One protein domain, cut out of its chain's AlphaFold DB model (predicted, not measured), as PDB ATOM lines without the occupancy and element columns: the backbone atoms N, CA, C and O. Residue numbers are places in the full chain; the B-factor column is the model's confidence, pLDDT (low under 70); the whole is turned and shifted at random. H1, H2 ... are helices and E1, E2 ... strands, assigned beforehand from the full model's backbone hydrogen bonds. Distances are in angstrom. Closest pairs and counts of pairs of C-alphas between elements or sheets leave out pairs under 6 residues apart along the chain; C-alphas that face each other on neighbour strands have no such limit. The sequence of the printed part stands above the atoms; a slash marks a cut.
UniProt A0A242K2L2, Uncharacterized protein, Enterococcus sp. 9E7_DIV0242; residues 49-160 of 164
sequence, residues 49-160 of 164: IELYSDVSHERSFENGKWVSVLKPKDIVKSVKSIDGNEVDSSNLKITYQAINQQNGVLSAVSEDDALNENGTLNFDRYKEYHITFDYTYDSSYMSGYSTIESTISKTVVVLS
ATOM      1  N   ILE A  49     235.248 126.700 201.214       90.56
ATOM      2  CA  ILE A  49     236.066 125.563 200.786       90.56
ATOM      3  C   ILE A  49     237.127 125.335 201.866       90.56
ATOM      4  O   ILE A  49     238.036 126.152 202.072       90.56
ATOM      5  N   GLU A  50     237.034 124.215 202.574       90.31
ATOM      6  CA  GLU A  50     238.062 123.770 203.508       90.31
ATOM      7  C   GLU A  50     239.051 122.864 202.772       90.31
ATOM      8  O   GLU A  50     238.665 121.924 202.081       90.31
ATOM      9  N   LEU A  51     240.343 123.144 202.940       89.06
ATOM     10  CA  LEU A  51     241.432 122.320 202.416       89.06
ATOM     11  C   LEU A  51     242.180 121.731 203.607       89.06
ATOM     12  O   LEU A  51     242.188 122.341 204.684       89.06
ATOM     13  N   TYR A  52     242.823 120.582 203.427       83.00
ATOM     14  CA  TYR A  52     243.784 120.101 204.418       83.00
ATOM     15  C   TYR A  52     244.939 121.100 204.561       83.00
ATOM     16  O   TYR A  52     245.399 121.670 203.572       83.00
ATOM     17  N   SER A  53     245.378 121.345 205.800       70.44
ATOM     18  CA  SER A  53     246.459 122.298 206.091       70.44
ATOM     19  C   SER A  53     247.800 121.836 205.534       70.44
ATOM     20  O   SER A  53     248.581 122.662 205.082       70.44
ATOM     21  N   ASP A  54     248.016 120.521 205.537       65.88
ATOM     22  CA  ASP A  54     249.183 119.859 204.977       65.88
ATOM     23  C   ASP A  54     248.728 118.596 204.250       65.88
ATOM     24  O   ASP A  54     247.955 117.798 204.784       65.88
ATOM     25  N   VAL A  55     249.229 118.404 203.030       63.97
ATOM     26  CA  VAL A  55     249.036 117.175 202.260       63.97
ATOM     27  C   VAL A  55     250.411 116.580 201.992       63.97
ATOM     28  O   VAL A  55     251.117 116.986 201.067       63.97
ATOM     29  N   SER A  56     250.821 115.633 202.836       61.19
ATOM     30  CA  SER A  56     252.025 114.842 202.591       61.19
ATOM     31  C   SER A  56     251.749 113.861 201.455       61.19
ATOM     32  O   SER A  56     250.831 113.048 201.562       61.19
ATOM     33  N   HIS A  57     252.535 113.922 200.382       65.44
ATOM     34  CA  HIS A  57     252.448 112.958 199.290       65.44
ATOM     35  C   HIS A  57     253.742 112.148 199.210       65.44
ATOM     36  O   HIS A  57     254.837 112.700 199.115       65.44
ATOM     37  N   GLU A  58     253.608 110.828 199.232       63.22
ATOM     38  CA  GLU A  58     254.690 109.911 198.889       63.22
ATOM     39  C   GLU A  58     254.550 109.549 197.408       63.22
ATOM     40  O   GLU A  58     253.459 109.227 196.938       63.22
ATOM     41  N   ARG A  59     255.635 109.640 196.635       68.88
ATOM     42  CA  ARG A  59     255.627 109.173 195.241       68.88
ATOM     43  C   ARG A  59     255.770 107.651 195.245       68.88
ATOM     44  O   ARG A  59     256.672 107.134 195.901       68.88
ATOM     45  N   SER A  60     254.931 106.937 194.497       65.69
ATOM     46  CA  SER A  60     255.125 105.502 194.265       65.69
ATOM     47  C   SER A  60     256.085 105.301 193.091       65.69
ATOM     48  O   SER A  60     256.074 106.061 192.123       65.69
ATOM     49  N   PHE A  61     256.969 104.304 193.168       68.25
ATOM     50  CA  PHE A  61     257.813 103.926 192.033       68.25
ATOM     51  C   PHE A  61     257.166 102.753 191.298       68.25
ATOM     52  O   PHE A  61     257.222 101.612 191.753       68.25
ATOM     53  N   GLU A  62     256.541 103.039 190.160       71.00
ATOM     54  CA  GLU A  62     255.783 102.072 189.369       71.00
ATOM     55  C   GLU A  62     256.334 102.026 187.942       71.00
ATOM     56  O   GLU A  62     256.560 103.055 187.309       71.00
ATOM     57  N   ASN A  63     256.576 100.820 187.417       69.31
ATOM     58  CA  ASN A  63     257.043 100.606 186.038       69.31
ATOM     59  C   ASN A  63     258.282 101.440 185.639       69.31
ATOM     60  O   ASN A  63     258.420 101.853 184.487       69.31
ATOM     61  N   GLY A  64     259.192 101.700 186.584       68.56
ATOM     62  CA  GLY A  64     260.414 102.470 186.333       68.56
ATOM     63  C   GLY A  64     260.246 103.994 186.391       68.56
ATOM     64  O   GLY A  64     261.190 104.708 186.052       68.56
ATOM     65  N   LYS A  65     259.077 104.505 186.797       66.12
ATOM     66  CA  LYS A  65     258.783 105.939 186.914       66.12
ATOM     67  C   LYS A  65     258.256 106.274 188.304       66.12
ATOM     68  O   LYS A  65     257.551 105.486 188.925       66.12
ATOM     69  N   TRP A  66     258.591 107.467 188.782       66.19
ATOM     70  CA  TRP A  66     258.025 108.001 190.013       66.19
ATOM     71  C   TRP A  66     256.657 108.612 189.715       66.19
ATOM     72  O   TRP A  66     256.572 109.672 189.103       66.19
ATOM     73  N   VAL A  67     255.584 107.974 190.158       68.94
ATOM     74  CA  VAL A  67     254.213 108.431 189.929       68.94
ATOM     75  C   VAL A  67     253.726 109.170 191.173       68.94
ATOM     76  O   VAL A  67     253.954 108.745 192.307       68.94
ATOM     77  N   SER A  68     253.102 110.329 190.974       73.19
ATOM     78  CA  SER A  68     252.378 110.993 192.058       73.19
ATOM     79  C   SER A  68     251.146 110.169 192.404       73.19
ATOM     80  O   SER A  68     250.457 109.701 191.506       73.19
ATOM     81  N   VAL A  69     250.829 110.024 193.686       79.75
ATOM     82  CA  VAL A  69     249.534 109.465 194.115       79.75
ATOM     83  C   VAL A  69     248.512 110.559 194.422       79.75
ATOM     84  O   VAL A  69     247.340 110.260 194.622       79.75
ATOM     85  N   LEU A  70     248.940 111.827 194.444       84.81
ATOM     86  CA  LEU A  70     248.104 112.944 194.862       84.81
ATOM     87  C   LEU A  70     247.144 113.353 193.746       84.81
ATOM     88  O   LEU A  70     247.579 113.875 192.711       84.81
ATOM     89  N   LYS A  71     245.841 113.172 193.979       88.94
ATOM     90  CA  LYS A  71     244.793 113.752 193.140       88.94
ATOM     91  C   LYS A  71     244.375 115.108 193.712       88.94
ATOM     92  O   LYS A  71     244.243 115.235 194.928       88.94
ATOM     93  N   PRO A  72     244.091 116.120 192.873       89.44
ATOM     94  CA  PRO A  72     243.652 117.434 193.349       89.44
ATOM     95  C   PRO A  72     242.431 117.383 194.278       89.44
ATOM     96  O   PRO A  72     242.357 118.140 195.242       89.44
ATOM     97  N   LYS A  73     241.498 116.456 194.022       87.62
ATOM     98  CA  LYS A  73     240.293 116.260 194.843       87.62
ATOM     99  C   LYS A  73     240.609 115.836 196.281       87.62
ATOM    100  O   LYS A  73     239.870 116.219 197.179       87.62
ATOM    101  N   ASP A  74     241.718 115.136 196.508       87.19
ATOM    102  CA  ASP A  74     242.113 114.655 197.841       87.19
ATOM    103  C   ASP A  74     242.604 115.798 198.753       87.19
ATOM    104  O   ASP A  74     242.711 115.635 199.966       87.19
ATOM    105  N   ILE A  75     242.891 116.976 198.182       89.12
ATOM    106  CA  ILE A  75     243.295 118.181 198.926       89.12
ATOM    107  C   ILE A  75     242.078 118.857 199.579       89.12
ATOM    108  O   ILE A  75     242.208 119.551 200.595       89.12
ATOM    109  N   VAL A  76     240.890 118.662 199.003       91.25
ATOM    110  CA  VAL A  76     239.645 119.257 199.486       91.25
ATOM    111  C   VAL A  76     239.141 118.451 200.675       91.25
ATOM    112  O   VAL A  76     238.855 117.263 200.566       91.25
ATOM    113  N   LYS A  77     239.011 119.117 201.821       90.56
ATOM    114  CA  LYS A  77     238.508 118.509 203.052       90.56
ATOM    115  C   LYS A  77     236.983 118.520 203.093       90.56
ATOM    116  O   LYS A  77     236.381 117.501 203.397       90.56
ATOM    117  N   SER A  78     236.373 119.667 202.807       91.69
ATOM    118  CA  SER A  78     234.916 119.819 202.751       91.69
ATOM    119  C   SER A  78     234.541 121.076 201.976       91.69
ATOM    120  O   SER A  78     235.290 122.056 201.970       91.69
ATOM    121  N   VAL A  79     233.348 121.084 201.393       92.38
ATOM    122  CA  VAL A  79     232.729 122.278 200.809       92.38
ATOM    123  C   VAL A  79     231.429 122.527 201.557       92.38
ATOM    124  O   VAL A  79     230.689 121.580 201.813       92.38
ATOM    125  N   LYS A  80     231.160 123.774 201.935       90.62
ATOM    126  CA  LYS A  80     229.925 124.166 202.620       90.62
ATOM    127  C   LYS A  80     229.085 125.076 201.735       90.62
ATOM    128  O   LYS A  80     229.633 125.922 201.029       90.62
ATOM    129  N   SER A  81     227.768 124.890 201.773       87.62
ATOM    130  CA  SER A  81     226.796 125.779 201.136       87.62
ATOM    131  C   SER A  81     226.650 127.096 201.900       87.62
ATOM    132  O   SER A  81     227.193 127.256 202.993       87.62
ATOM    133  N   ILE A  82     225.854 128.012 201.344       82.88
ATOM    134  CA  ILE A  82     225.473 129.278 201.985       82.88
ATOM    135  C   ILE A  82     224.896 129.081 203.401       82.88
ATOM    136  O   ILE A  82     225.175 129.880 204.289       82.88
ATOM    137  N   ASP A  83     224.190 127.969 203.638       82.44
ATOM    138  CA  ASP A  83     223.598 127.613 204.936       82.44
ATOM    139  C   ASP A  83     224.586 126.920 205.898       82.44
ATOM    140  O   ASP A  83     224.208 126.512 206.995       82.44
ATOM    141  N   GLY A  84     225.838 126.710 205.477       83.56
ATOM    142  CA  GLY A  84     226.873 126.026 206.257       83.56
ATOM    143  C   GLY A  84     226.809 124.494 206.207       83.56
ATOM    144  O   GLY A  84     227.612 123.825 206.861       83.56
ATOM    145  N   ASN A  85     225.890 123.924 205.420       88.00
ATOM    146  CA  ASN A  85     225.767 122.477 205.238       88.00
ATOM    147  C   ASN A  85     226.861 121.948 204.309       88.00
ATOM    148  O   ASN A  85     227.169 122.570 203.296       88.00
ATOM    149  N   GLU A  86     227.415 120.779 204.627       91.31
ATOM    150  CA  GLU A  86     228.390 120.122 203.757       91.31
ATOM    151  C   GLU A  86     227.727 119.663 202.449       91.31
ATOM    152  O   GLU A  86     226.642 119.078 202.455       91.31
ATOM    153  N   VAL A  87     228.383 119.948 201.326       90.38
ATOM    154  CA  VAL A  87     227.928 119.596 199.979       90.38
ATOM    155  C   VAL A  87     228.961 118.736 199.268       90.38
ATOM    156  O   VAL A  87     230.149 118.754 199.594       90.38
ATOM    157  N   ASP A  88     228.500 117.986 198.270       86.38
ATOM    158  CA  ASP A  88     229.367 117.141 197.458       86.38
ATOM    159  C   ASP A  88     230.420 117.979 196.710       86.38
ATOM    160  O   ASP A  88     230.102 118.846 195.893       86.38
ATOM    161  N   SER A  89     231.693 117.690 196.980       82.81
ATOM    162  CA  SER A  89     232.852 118.343 196.371       82.81
ATOM    163  C   SER A  89     233.180 117.810 194.971       82.81
ATOM    164  O   SER A  89     234.073 118.338 194.303       82.81
ATOM    165  N   SER A  90     232.463 116.787 194.488       78.94
ATOM    166  CA  SER A  90     232.706 116.150 193.191       78.94
ATOM    167  C   SER A  90     232.583 117.105 191.999       78.94
ATOM    168  O   SER A  90     233.297 116.905 191.009       78.94
ATOM    169  N   ASN A  91     231.747 118.144 192.134       74.00
ATOM    170  CA  ASN A  91     231.434 119.152 191.116       74.00
ATOM    171  C   ASN A  91     232.256 120.444 191.240       74.00
ATOM    172  O   ASN A  91     231.970 121.413 190.538       74.00
ATOM    173  N   LEU A  92     233.264 120.484 192.117       89.69
ATOM    174  CA  LEU A  92     234.185 121.614 192.153       89.69
ATOM    175  C   LEU A  92     234.853 121.783 190.793       89.69
ATOM    176  O   LEU A  92     235.430 120.840 190.241       89.69
ATOM    177  N   LYS A  93     234.831 123.010 190.282       93.69
ATOM    178  CA  LYS A  93     235.627 123.356 189.116       93.69
ATOM    179  C   LYS A  93     237.066 123.547 189.581       93.69
ATOM    180  O   LYS A  93     237.338 124.363 190.458       93.69
ATOM    181  N   ILE A  94     237.979 122.778 188.995       94.50
ATOM    182  CA  ILE A  94     239.400 122.816 189.335       94.50
ATOM    183  C   ILE A  94     240.154 123.429 188.164       94.50
ATOM    184  O   ILE A  94     239.997 123.002 187.020       94.50
ATOM    185  N   THR A  95     240.963 124.446 188.439       95.19
ATOM    186  CA  THR A  95     241.846 125.053 187.441       95.19
ATOM    187  C   THR A  95     243.293 125.007 187.903       95.19
ATOM    188  O   THR A  95     243.586 125.009 189.101       95.19
ATOM    189  N   TYR A  96     244.201 124.946 186.931       94.00
ATOM    190  CA  TYR A  96     245.613 124.694 187.169       94.00
ATOM    191  C   TYR A  96     246.460 125.808 186.565       94.00
ATOM    192  O   TYR A  96     246.354 126.141 185.380       94.00
ATOM    193  N   GLN A  97     247.357 126.351 187.374       93.50
ATOM    194  CA  GLN A  97     248.531 127.065 186.898       93.50
ATOM    195  C   GLN A  97     249.766 126.322 187.391       93.50
ATOM    196  O   GLN A  97     249.745 125.702 188.452       93.50
ATOM    197  N   ALA A  98     250.843 126.352 186.622       89.81
ATOM    198  CA  ALA A  98     252.061 125.651 186.988       89.81
ATOM    199  C   ALA A  98     253.298 126.445 186.578       89.81
ATOM    200  O   ALA A  98     253.280 127.180 185.586       89.81
ATOM    201  N   ILE A  99     254.377 126.294 187.346       84.62
ATOM    202  CA  ILE A  99     255.676 126.869 186.992       84.62
ATOM    203  C   ILE A  99     256.409 125.883 186.090       84.62
ATOM    204  O   ILE A  99     256.838 124.810 186.533       84.62
ATOM    205  N   ASN A 100     256.587 126.256 184.823       73.25
ATOM    206  CA  ASN A 100     257.357 125.457 183.876       73.25
ATOM    207  C   ASN A 100     258.841 125.439 184.291       73.25
ATOM    208  O   ASN A 100     259.460 126.481 184.510       73.25
ATOM    209  N   GLN A 101     259.420 124.241 184.400       69.69
ATOM    210  CA  GLN A 101     260.806 124.064 184.841       69.69
ATOM    211  C   GLN A 101     261.836 124.707 183.896       69.69
ATOM    212  O   GLN A 101     262.909 125.093 184.351       69.69
ATOM    213  N   GLN A 102     261.524 124.849 182.603       71.12
ATOM    214  CA  GLN A 102     262.461 125.347 181.591       71.12
ATOM    215  C   GLN A 102     262.646 126.866 181.625       71.12
ATOM    216  O   GLN A 102     263.736 127.353 181.337       71.12
ATOM    217  N   ASN A 103     261.595 127.622 181.948       73.44
ATOM    218  CA  ASN A 103     261.616 129.089 181.899       73.44
ATOM    219  C   ASN A 103     261.225 129.760 183.227       73.44
ATOM    220  O   ASN A 103     261.363 130.975 183.345       73.44
ATOM    221  N   GLY A 104     260.756 128.998 184.221       75.75
ATOM    222  CA  GLY A 104     260.370 129.514 185.533       75.75
ATOM    223  C   GLY A 104     259.121 130.397 185.528       75.75
ATOM    224  O   GLY A 104     258.864 131.070 186.523       75.75
ATOM    225  N   VAL A 105     258.350 130.416 184.437       83.44
ATOM    226  CA  VAL A 105     257.152 131.251 184.307       83.44
ATOM    227  C   VAL A 105     255.930 130.484 184.806       83.44
ATOM    228  O   VAL A 105     255.728 129.326 184.435       83.44
ATOM    229  N   LEU A 106     255.117 131.146 185.633       86.88
ATOM    230  CA  LEU A 106     253.794 130.664 186.019       86.88
ATOM    231  C   LEU A 106     252.820 130.885 184.859       86.88
ATOM    232  O   LEU A 106     252.635 132.013 184.401       86.88
ATOM    233  N   SER A 107     252.187 129.815 184.393       89.69
ATOM    234  CA  SER A 107     251.202 129.877 183.313       89.69
ATOM    235  C   SER A 107     250.033 128.945 183.584       89.69
ATOM    236  O   SER A 107     250.201 127.911 184.231       89.69
ATOM    237  N   ALA A 108     248.858 129.287 183.053       91.44
ATOM    238  CA  ALA A 108     247.733 128.359 183.012       91.44
ATOM    239  C   ALA A 108     248.118 127.098 182.225       91.44
ATOM    240  O   ALA A 108     248.791 127.187 181.196       91.44
ATOM    241  N   VAL A 109     247.693 125.941 182.722       92.69
ATOM    242  CA  VAL A 109     247.911 124.640 182.084       92.69
ATOM    243  C   VAL A 109     246.582 123.901 181.970       92.69
ATOM    244  O   VAL A 109     245.680 124.094 182.786       92.69
ATOM    245  N   SER A 110     246.442 123.095 180.919       93.31
ATOM    246  CA  SER A 110     245.256 122.259 180.729       93.31
ATOM    247  C   SER A 110     245.203 121.155 181.792       93.31
ATOM    248  O   SER A 110     246.233 120.794 182.362       93.31
ATOM    249  N   GLU A 111     244.017 120.607 182.064       92.94
ATOM    250  CA  GLU A 111     243.883 119.453 182.966       92.94
ATOM    251  C   GLU A 111     244.663 118.238 182.440       92.94
ATOM    252  O   GLU A 111     245.405 117.618 183.199       92.94
ATOM    253  N   ASP A 112     244.587 117.981 181.131       92.56
ATOM    254  CA  ASP A 112     245.298 116.887 180.455       92.56
ATOM    255  C   ASP A 112     246.829 116.999 180.566       92.56
ATOM    256  O   ASP A 112     247.537 115.993 180.550       92.56
ATOM    257  N   ASP A 113     247.364 118.219 180.680       90.25
ATOM    258  CA  ASP A 113     248.794 118.444 180.897       90.25
ATOM    259  C   ASP A 113     249.177 118.468 182.379       90.25
ATOM    260  O   ASP A 113     250.301 118.094 182.734       90.25
ATOM    261  N   ALA A 114     248.271 118.939 183.240       89.81
ATOM    262  CA  ALA A 114     248.482 119.032 184.677       89.81
ATOM    263  C   ALA A 114     248.448 117.660 185.355       89.81
ATOM    264  O   ALA A 114     249.160 117.462 186.345       89.81
ATOM    265  N   LEU A 115     247.638 116.734 184.836       91.75
ATOM    266  CA  LEU A 115     247.388 115.423 185.416       91.75
ATOM    267  C   LEU A 115     248.008 114.290 184.586       91.75
ATOM    268  O   LEU A 115     248.199 114.378 183.378       91.75
ATOM    269  N   ASN A 116     248.339 113.196 185.261       88.56
ATOM    270  CA  ASN A 116     248.632 111.912 184.640       88.56
ATOM    271  C   ASN A 116     247.322 111.210 184.244       88.56
ATOM    272  O   ASN A 116     246.251 111.551 184.743       88.56
ATOM    273  N   GLU A 117     247.412 110.145 183.444       87.19
ATOM    274  CA  GLU A 117     246.249 109.355 182.992       87.19
ATOM    275  C   GLU A 117     245.375 108.814 184.142       87.19
ATOM    276  O   GLU A 117     244.178 108.598 183.978       87.19
ATOM    277  N   ASN A 118     245.955 108.611 185.329       84.69
ATOM    278  CA  ASN A 118     245.248 108.150 186.529       84.69
ATOM    279  C   ASN A 118     244.618 109.290 187.369       84.69
ATOM    280  O   ASN A 118     244.103 109.032 188.463       84.69
ATOM    281  N   GLY A 119     244.672 110.541 186.893       88.56
ATOM    282  CA  GLY A 119     244.121 111.734 187.546       88.56
ATOM    283  C   GLY A 119     244.988 112.338 188.659       88.56
ATOM    284  O   GLY A 119     244.495 113.139 189.450       88.56
ATOM    285  N   THR A 120     246.260 111.940 188.763       89.69
ATOM    286  CA  THR A 120     247.217 112.463 189.759       89.69
ATOM    287  C   THR A 120     248.071 113.588 189.179       89.69
ATOM    288  O   THR A 120     248.275 113.635 187.972       89.69
ATOM    289  N   LEU A 121     248.609 114.485 190.008       88.56
ATOM    290  CA  LEU A 121     249.446 115.597 189.530       88.56
ATOM    291  C   LEU A 121     250.733 115.124 188.823       88.56
ATOM    292  O   LEU A 121     251.452 114.252 189.317       88.56
ATOM    293  N   ASN A 122     251.067 115.744 187.690       87.06
ATOM    294  CA  ASN A 122     252.225 115.402 186.861       87.06
ATOM    295  C   ASN A 122     253.504 116.181 187.239       87.06
ATOM    296  O   ASN A 122     253.995 117.049 186.508       87.06
ATOM    297  N   PHE A 123     254.097 115.824 188.379       82.62
ATOM    298  CA  PHE A 123     255.323 116.476 188.862       82.62
ATOM    299  C   PHE A 123     256.581 116.229 188.005       82.62
ATOM    300  O   PHE A 123     257.610 116.867 188.232       82.62
ATOM    301  N   ASP A 124     256.521 115.343 187.005       80.50
ATOM    302  CA  ASP A 124     257.615 115.173 186.042       80.50
ATOM    303  C   ASP A 124     257.692 116.348 185.055       80.50
ATOM    304  O   ASP A 124     258.768 116.662 184.544       80.50
ATOM    305  N   ARG A 125     256.562 117.024 184.795       80.06
ATOM    306  CA  ARG A 125     256.489 118.190 183.900       80.06
ATOM    307  C   ARG A 125     256.632 119.516 184.641       80.06
ATOM    308  O   ARG A 125     257.246 120.450 184.123       80.06
ATOM    309  N   TYR A 126     256.084 119.604 185.850       84.94
ATOM    310  CA  TYR A 126     256.022 120.846 186.619       84.94
ATOM    311  C   TYR A 126     256.478 120.625 188.057       84.94
ATOM    312  O   TYR A 126     256.128 119.643 188.695       84.94
ATOM    313  N   LYS A 127     257.271 121.556 188.591       77.69
ATOM    314  CA  LYS A 127     257.773 121.466 189.976       77.69
ATOM    315  C   LYS A 127     256.774 121.974 191.022       77.69
ATOM    316  O   LYS A 127     256.871 121.625 192.196       77.69
ATOM    317  N   GLU A 128     255.859 122.829 190.585       86.69
ATOM    318  CA  GLU A 128     254.960 123.610 191.424       86.69
ATOM    319  C   GLU A 128     253.645 123.822 190.686       86.69
ATOM    320  O   GLU A 128     253.649 124.225 189.517       86.69
ATOM    321  N   TYR A 129     252.546 123.588 191.397       89.25
ATOM    322  CA  TYR A 129     251.189 123.824 190.935       89.25
ATOM    323  C   TYR A 129     250.489 124.830 191.834       89.25
ATOM    324  O   TYR A 129     250.579 124.750 193.053       89.25
ATOM    325  N   HIS A 130     249.740 125.734 191.223       91.31
ATOM    326  CA  HIS A 130     248.747 126.580 191.866       91.31
ATOM    327  C   HIS A 130     247.393 126.041 191.421       91.31
ATOM    328  O   HIS A 130     247.024 126.152 190.250       91.31
ATOM    329  N   ILE A 131     246.700 125.376 192.338       92.06
ATOM    330  CA  ILE A 131     245.429 124.704 192.071       92.06
ATOM    331  C   ILE A 131     244.329 125.550 192.685       92.06
ATOM    332  O   ILE A 131     244.329 125.765 193.898       92.06
ATOM    333  N   THR A 132     243.405 126.024 191.859       93.56
ATOM    334  CA  THR A 132     242.255 126.811 192.308       93.56
ATOM    335  C   THR A 132     240.999 125.961 192.236       93.56
ATOM    336  O   THR A 132     240.690 125.392 191.189       93.56
ATOM    337  N   PHE A 133     240.289 125.896 193.357       93.50
ATOM    338  CA  PHE A 133     238.987 125.261 193.491       93.50
ATOM    339  C   PHE A 133     237.918 126.347 193.510       93.50
ATOM    340  O   PHE A 133     237.946 127.211 194.389       93.50
ATOM    341  N   ASP A 134     236.987 126.275 192.567       93.44
ATOM    342  CA  ASP A 134     235.838 127.168 192.481       93.44
ATOM    343  C   ASP A 134     234.561 126.395 192.823       93.44
ATOM    344  O   ASP A 134     234.298 125.316 192.276       93.44
ATOM    345  N   TYR A 135     233.756 126.970 193.714       91.12
ATOM    346  CA  TYR A 135     232.423 126.487 194.053       91.12
ATOM    347  C   TYR A 135     231.400 127.580 193.764       91.12
ATOM    348  O   TYR A 135     231.410 128.629 194.411       91.12
ATOM    349  N   THR A 136     230.524 127.321 192.795       89.81
ATOM    350  CA  THR A 136     229.416 128.206 192.427       89.81
ATOM    351  C   THR A 136     228.118 127.684 193.038       89.81
ATOM    352  O   THR A 136     227.819 126.496 192.934       89.81
ATOM    353  N   TYR A 137     227.351 128.565 193.674       83.94
ATOM    354  CA  TYR A 137     226.075 128.255 194.317       83.94
ATOM    355  C   TYR A 137     225.068 129.381 194.102       83.94
ATOM    356  O   TYR A 137     225.429 130.550 193.948       83.94
ATOM    357  N   ASP A 138     223.788 129.024 194.140       82.50
ATOM    358  CA  ASP A 138     222.712 130.003 194.162       82.50
ATOM    359  C   ASP A 138     222.670 130.684 195.531       82.50
ATOM    360  O   ASP A 138     222.378 130.063 196.554       82.50
ATOM    361  N   SER A 139     222.942 131.984 195.546       71.69
ATOM    362  CA  SER A 139     222.685 132.836 196.700       71.69
ATOM    363  C   SER A 139     221.287 133.440 196.571       71.69
ATOM    364  O   SER A 139     220.910 133.976 195.525       71.69
ATOM    365  N   SER A 140     220.489 133.348 197.631       62.94
ATOM    366  CA  SER A 140     219.238 134.093 197.740       62.94
ATOM    367  C   SER A 140     219.314 134.955 198.984       62.94
ATOM    368  O   SER A 140     219.476 134.451 200.090       62.94
ATOM    369  N   TYR A 141     219.216 136.267 198.794       54.25
ATOM    370  CA  TYR A 141     219.304 137.219 199.896       54.25
ATOM    371  C   TYR A 141     218.067 137.147 200.813       54.25
ATOM    372  O   TYR A 141     218.174 137.454 201.994       54.25
ATOM    373  N   MET A 142     216.909 136.701 200.292       52.59
ATOM    374  CA  MET A 142     215.669 136.436 201.037       52.59
ATOM    375  C   MET A 142     214.694 135.549 200.239       52.59
ATOM    376  O   MET A 142     214.616 135.628 199.011       52.59
ATOM    377  N   SER A 143     213.861 134.783 200.954       49.59
ATOM    378  CA  SER A 143     212.712 134.044 200.404       49.59
ATOM    379  C   SER A 143     211.850 134.934 199.488       49.59
ATOM    380  O   SER A 143     211.292 135.934 199.936       49.59
ATOM    381  N   GLY A 144     211.748 134.574 198.201       51.44
ATOM    382  CA  GLY A 144     210.917 135.272 197.206       51.44
ATOM    383  C   GLY A 144     211.654 136.222 196.250       51.44
ATOM    384  O   GLY A 144     211.011 136.787 195.366       51.44
ATOM    385  N   TYR A 145     212.975 136.377 196.379       55.19
ATOM    386  CA  TYR A 145     213.807 137.169 195.464       55.19
ATOM    387  C   TYR A 145     214.576 136.286 194.469       55.19
ATOM    388  O   TYR A 145     214.759 135.090 194.693       55.19
ATOM    389  N   SER A 146     215.011 136.880 193.351       58.78
ATOM    390  CA  SER A 146     215.791 136.205 192.305       58.78
ATOM    391  C   SER A 146     217.064 135.580 192.873       58.78
ATOM    392  O   SER A 146     217.815 136.263 193.571       58.78
ATOM    393  N   THR A 147     217.316 134.313 192.546       67.69
ATOM    394  CA  THR A 147     218.596 133.654 192.817       67.69
ATOM    395  C   THR A 147     219.703 134.342 192.023       67.69
ATOM    396  O   THR A 147     219.536 134.657 190.843       67.69
ATOM    397  N   ILE A 148     220.818 134.630 192.692       73.12
ATOM    398  CA  ILE A 148     222.029 135.180 192.085       73.12
ATOM    399  C   ILE A 148     223.127 134.142 192.277       73.12
ATOM    400  O   ILE A 148     223.430 133.771 193.412       73.12
ATOM    401  N   GLU A 149     223.738 133.688 191.186       82.81
ATOM    402  CA  GLU A 149     224.901 132.807 191.263       82.81
ATOM    403  C   GLU A 149     226.072 133.549 191.917       82.81
ATOM    404  O   GLU A 149     226.485 134.623 191.476       82.81
ATOM    405  N   SER A 150     226.613 132.960 192.976       82.38
ATOM    406  CA  SER A 150     227.814 133.422 193.667       82.38
ATOM    407  C   SER A 150     228.887 132.349 193.583       82.38
ATOM    408  O   SER A 150     228.583 131.163 193.514       82.38
ATOM    409  N   THR A 151     230.157 132.755 193.542       87.94
ATOM    410  CA  THR A 151     231.291 131.822 193.485       87.94
ATOM    411  C   THR A 151     232.298 132.160 194.568       87.94
ATOM    412  O   THR A 151     232.763 133.296 194.652       87.94
ATOM    413  N   ILE A 152     232.659 131.155 195.358       88.12
ATOM    414  CA  ILE A 152     233.821 131.207 196.242       88.12
ATOM    415  C   ILE A 152     234.975 130.451 195.592       88.12
ATOM    416  O   ILE A 152     234.781 129.409 194.963       88.12
ATOM    417  N   SER A 153     236.182 130.970 195.781       91.19
ATOM    418  CA  SER A 153     237.396 130.408 195.199       91.19
ATOM    419  C   SER A 153     238.460 130.241 196.269       91.19
ATOM    420  O   SER A 153     238.633 131.102 197.136       91.19
ATOM    421  N   LYS A 154     239.212 129.144 196.194       90.62
ATOM    422  CA  LYS A 154     240.377 128.926 197.053       90.62
ATOM    423  C   LYS A 154     241.520 128.313 196.268       90.62
ATOM    424  O   LYS A 154     241.345 127.292 195.612       90.62
ATOM    425  N   THR A 155     242.695 128.922 196.380       90.75
ATOM    426  CA  THR A 155     243.910 128.472 195.698       90.75
ATOM    427  C   THR A 155     244.902 127.896 196.697       90.75
ATOM    428  O   THR A 155     245.107 128.459 197.773       90.75
ATOM    429  N   VAL A 156     245.532 126.783 196.331       88.06
ATOM    430  CA  VAL A 156     246.621 126.155 197.085       88.06
ATOM    431  C   VAL A 156     247.847 125.995 196.200       88.06
ATOM    432  O   VAL A 156     247.733 125.714 195.006       88.06
ATOM    433  N   VAL A 157     249.023 126.160 196.803       87.44
ATOM    434  CA  VAL A 157     250.301 125.876 196.153       87.44
ATOM    435  C   VAL A 157     250.751 124.478 196.559       87.44
ATOM    436  O   VAL A 157     250.866 124.181 197.746       87.44
ATOM    437  N   VAL A 158     251.014 123.624 195.575       85.00
ATOM    438  CA  VAL A 158     251.499 122.257 195.771       85.00
ATOM    439  C   VAL A 158     252.887 122.133 195.158       85.00
ATOM    440  O   VAL A 158     253.072 122.332 193.956       85.00
ATOM    441  N   LEU A 159     253.867 121.792 195.993       80.31
ATOM    442  CA  LEU A 159     255.275 121.664 195.626       80.31
ATOM    443  C   LEU A 159     255.704 120.201 195.687       80.31
ATOM    444  O   LEU A 159     255.403 119.512 196.659       80.31
ATOM    445  N   SER A 160     256.480 119.747 194.703       71.81
ATOM    446  CA  SER A 160     257.212 118.481 194.824       71.81
ATOM    447  C   SER A 160     258.478 118.708 195.654       71.81
ATOM    448  O   SER A 160     259.462 119.247 195.145       71.81
TER     449      SER A 160
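Overview. This is residues 49 to 160 of the 164 residues of an uncharacterized protein of Enterococcus sp. 9E7_DIV0242 (UniProt A0A242K2L2). A long, strongly twisted sheet of four strands runs most of the length of the model, built on the long hairpin E7 and E8. The short pair E1 and E4 lies over one face of it, and the small hairpin E2 and E3 is at the end away from the E7 to E8 turn. The printed part has 112 residues, with two named helices and eight named strands that follow each other along the chain as E1 E2 E3 H1 E4 E5 E6 H2 E7 E8; the large sheet, in the order E6 E5 E7 E8, is antiparallel throughout. The class is mostly strand, and the whole is loose, with a radius of gyration of the C-alphas of 16.7 A and spans of 60 by 27 by 24 A.

Arrangement. Start with E1, residues 49 to 51, antiparallel to E4, residues 76 to 80; N 50 and O 78 are 2.8 A apart, within hydrogen-bond range. Next look at the hairpin of E2, residues 60 to 62, and E3, residues 65 to 67, where N 67 and O 60 are 2.8 A apart. H1, residues 72 to 75, only grazes the large sheet. In that sheet E5, residues 93 to 100, forms a hairpin with edge strand E6, residues 106 to 109; N 98 and O 107 are 2.9 A apart. H2, residues 111 to 114, also only grazes the sheet; its closest C-alpha to E5 is Ala 114, 6.8 A from that of Tyr 96. E7, residues 126 to 139, is antiparallel to E5 at 158 degrees, with N 130 and O 97 2.8 A apart. E6, H2 and E7 are a split strand-helix-strand unit, two strands running the same way with E5 between them, and its crossover is right-handed. E8, residues 148 to 159, is the other edge strand and forms a hairpin with E7, where N 139 and O 148 are 2.8 A apart; its closest C-alphas to E1 are Lys 154 and Ile 49, 6.6 A apart. H1 and H2 are too short for an O i to N i+4 pair; each has its one O i to N i+3 pair within range.

Along the chain. Find C-alpha 49 at (236.066, 125.563, 200.786), where E1 begins. E4 runs 11.3 A and E5 22.5 A. E7 starts at C-alpha 126, (256.022, 120.846, 186.619), and runs 36.8 A; E8 runs back 36.1 A to C-alpha 159 at (255.275, 121.664, 195.626).

Size, cuts and confidence. The C-alphas farthest apart, Gly 64 and Gly 144, are 60.4 A apart. The printed part has no cut. The links E4 to E5 and H2 to E7 are long. Look for pLDDT under 70 at residues 54 to 61, 63 to 67, 101 and 140 to 147.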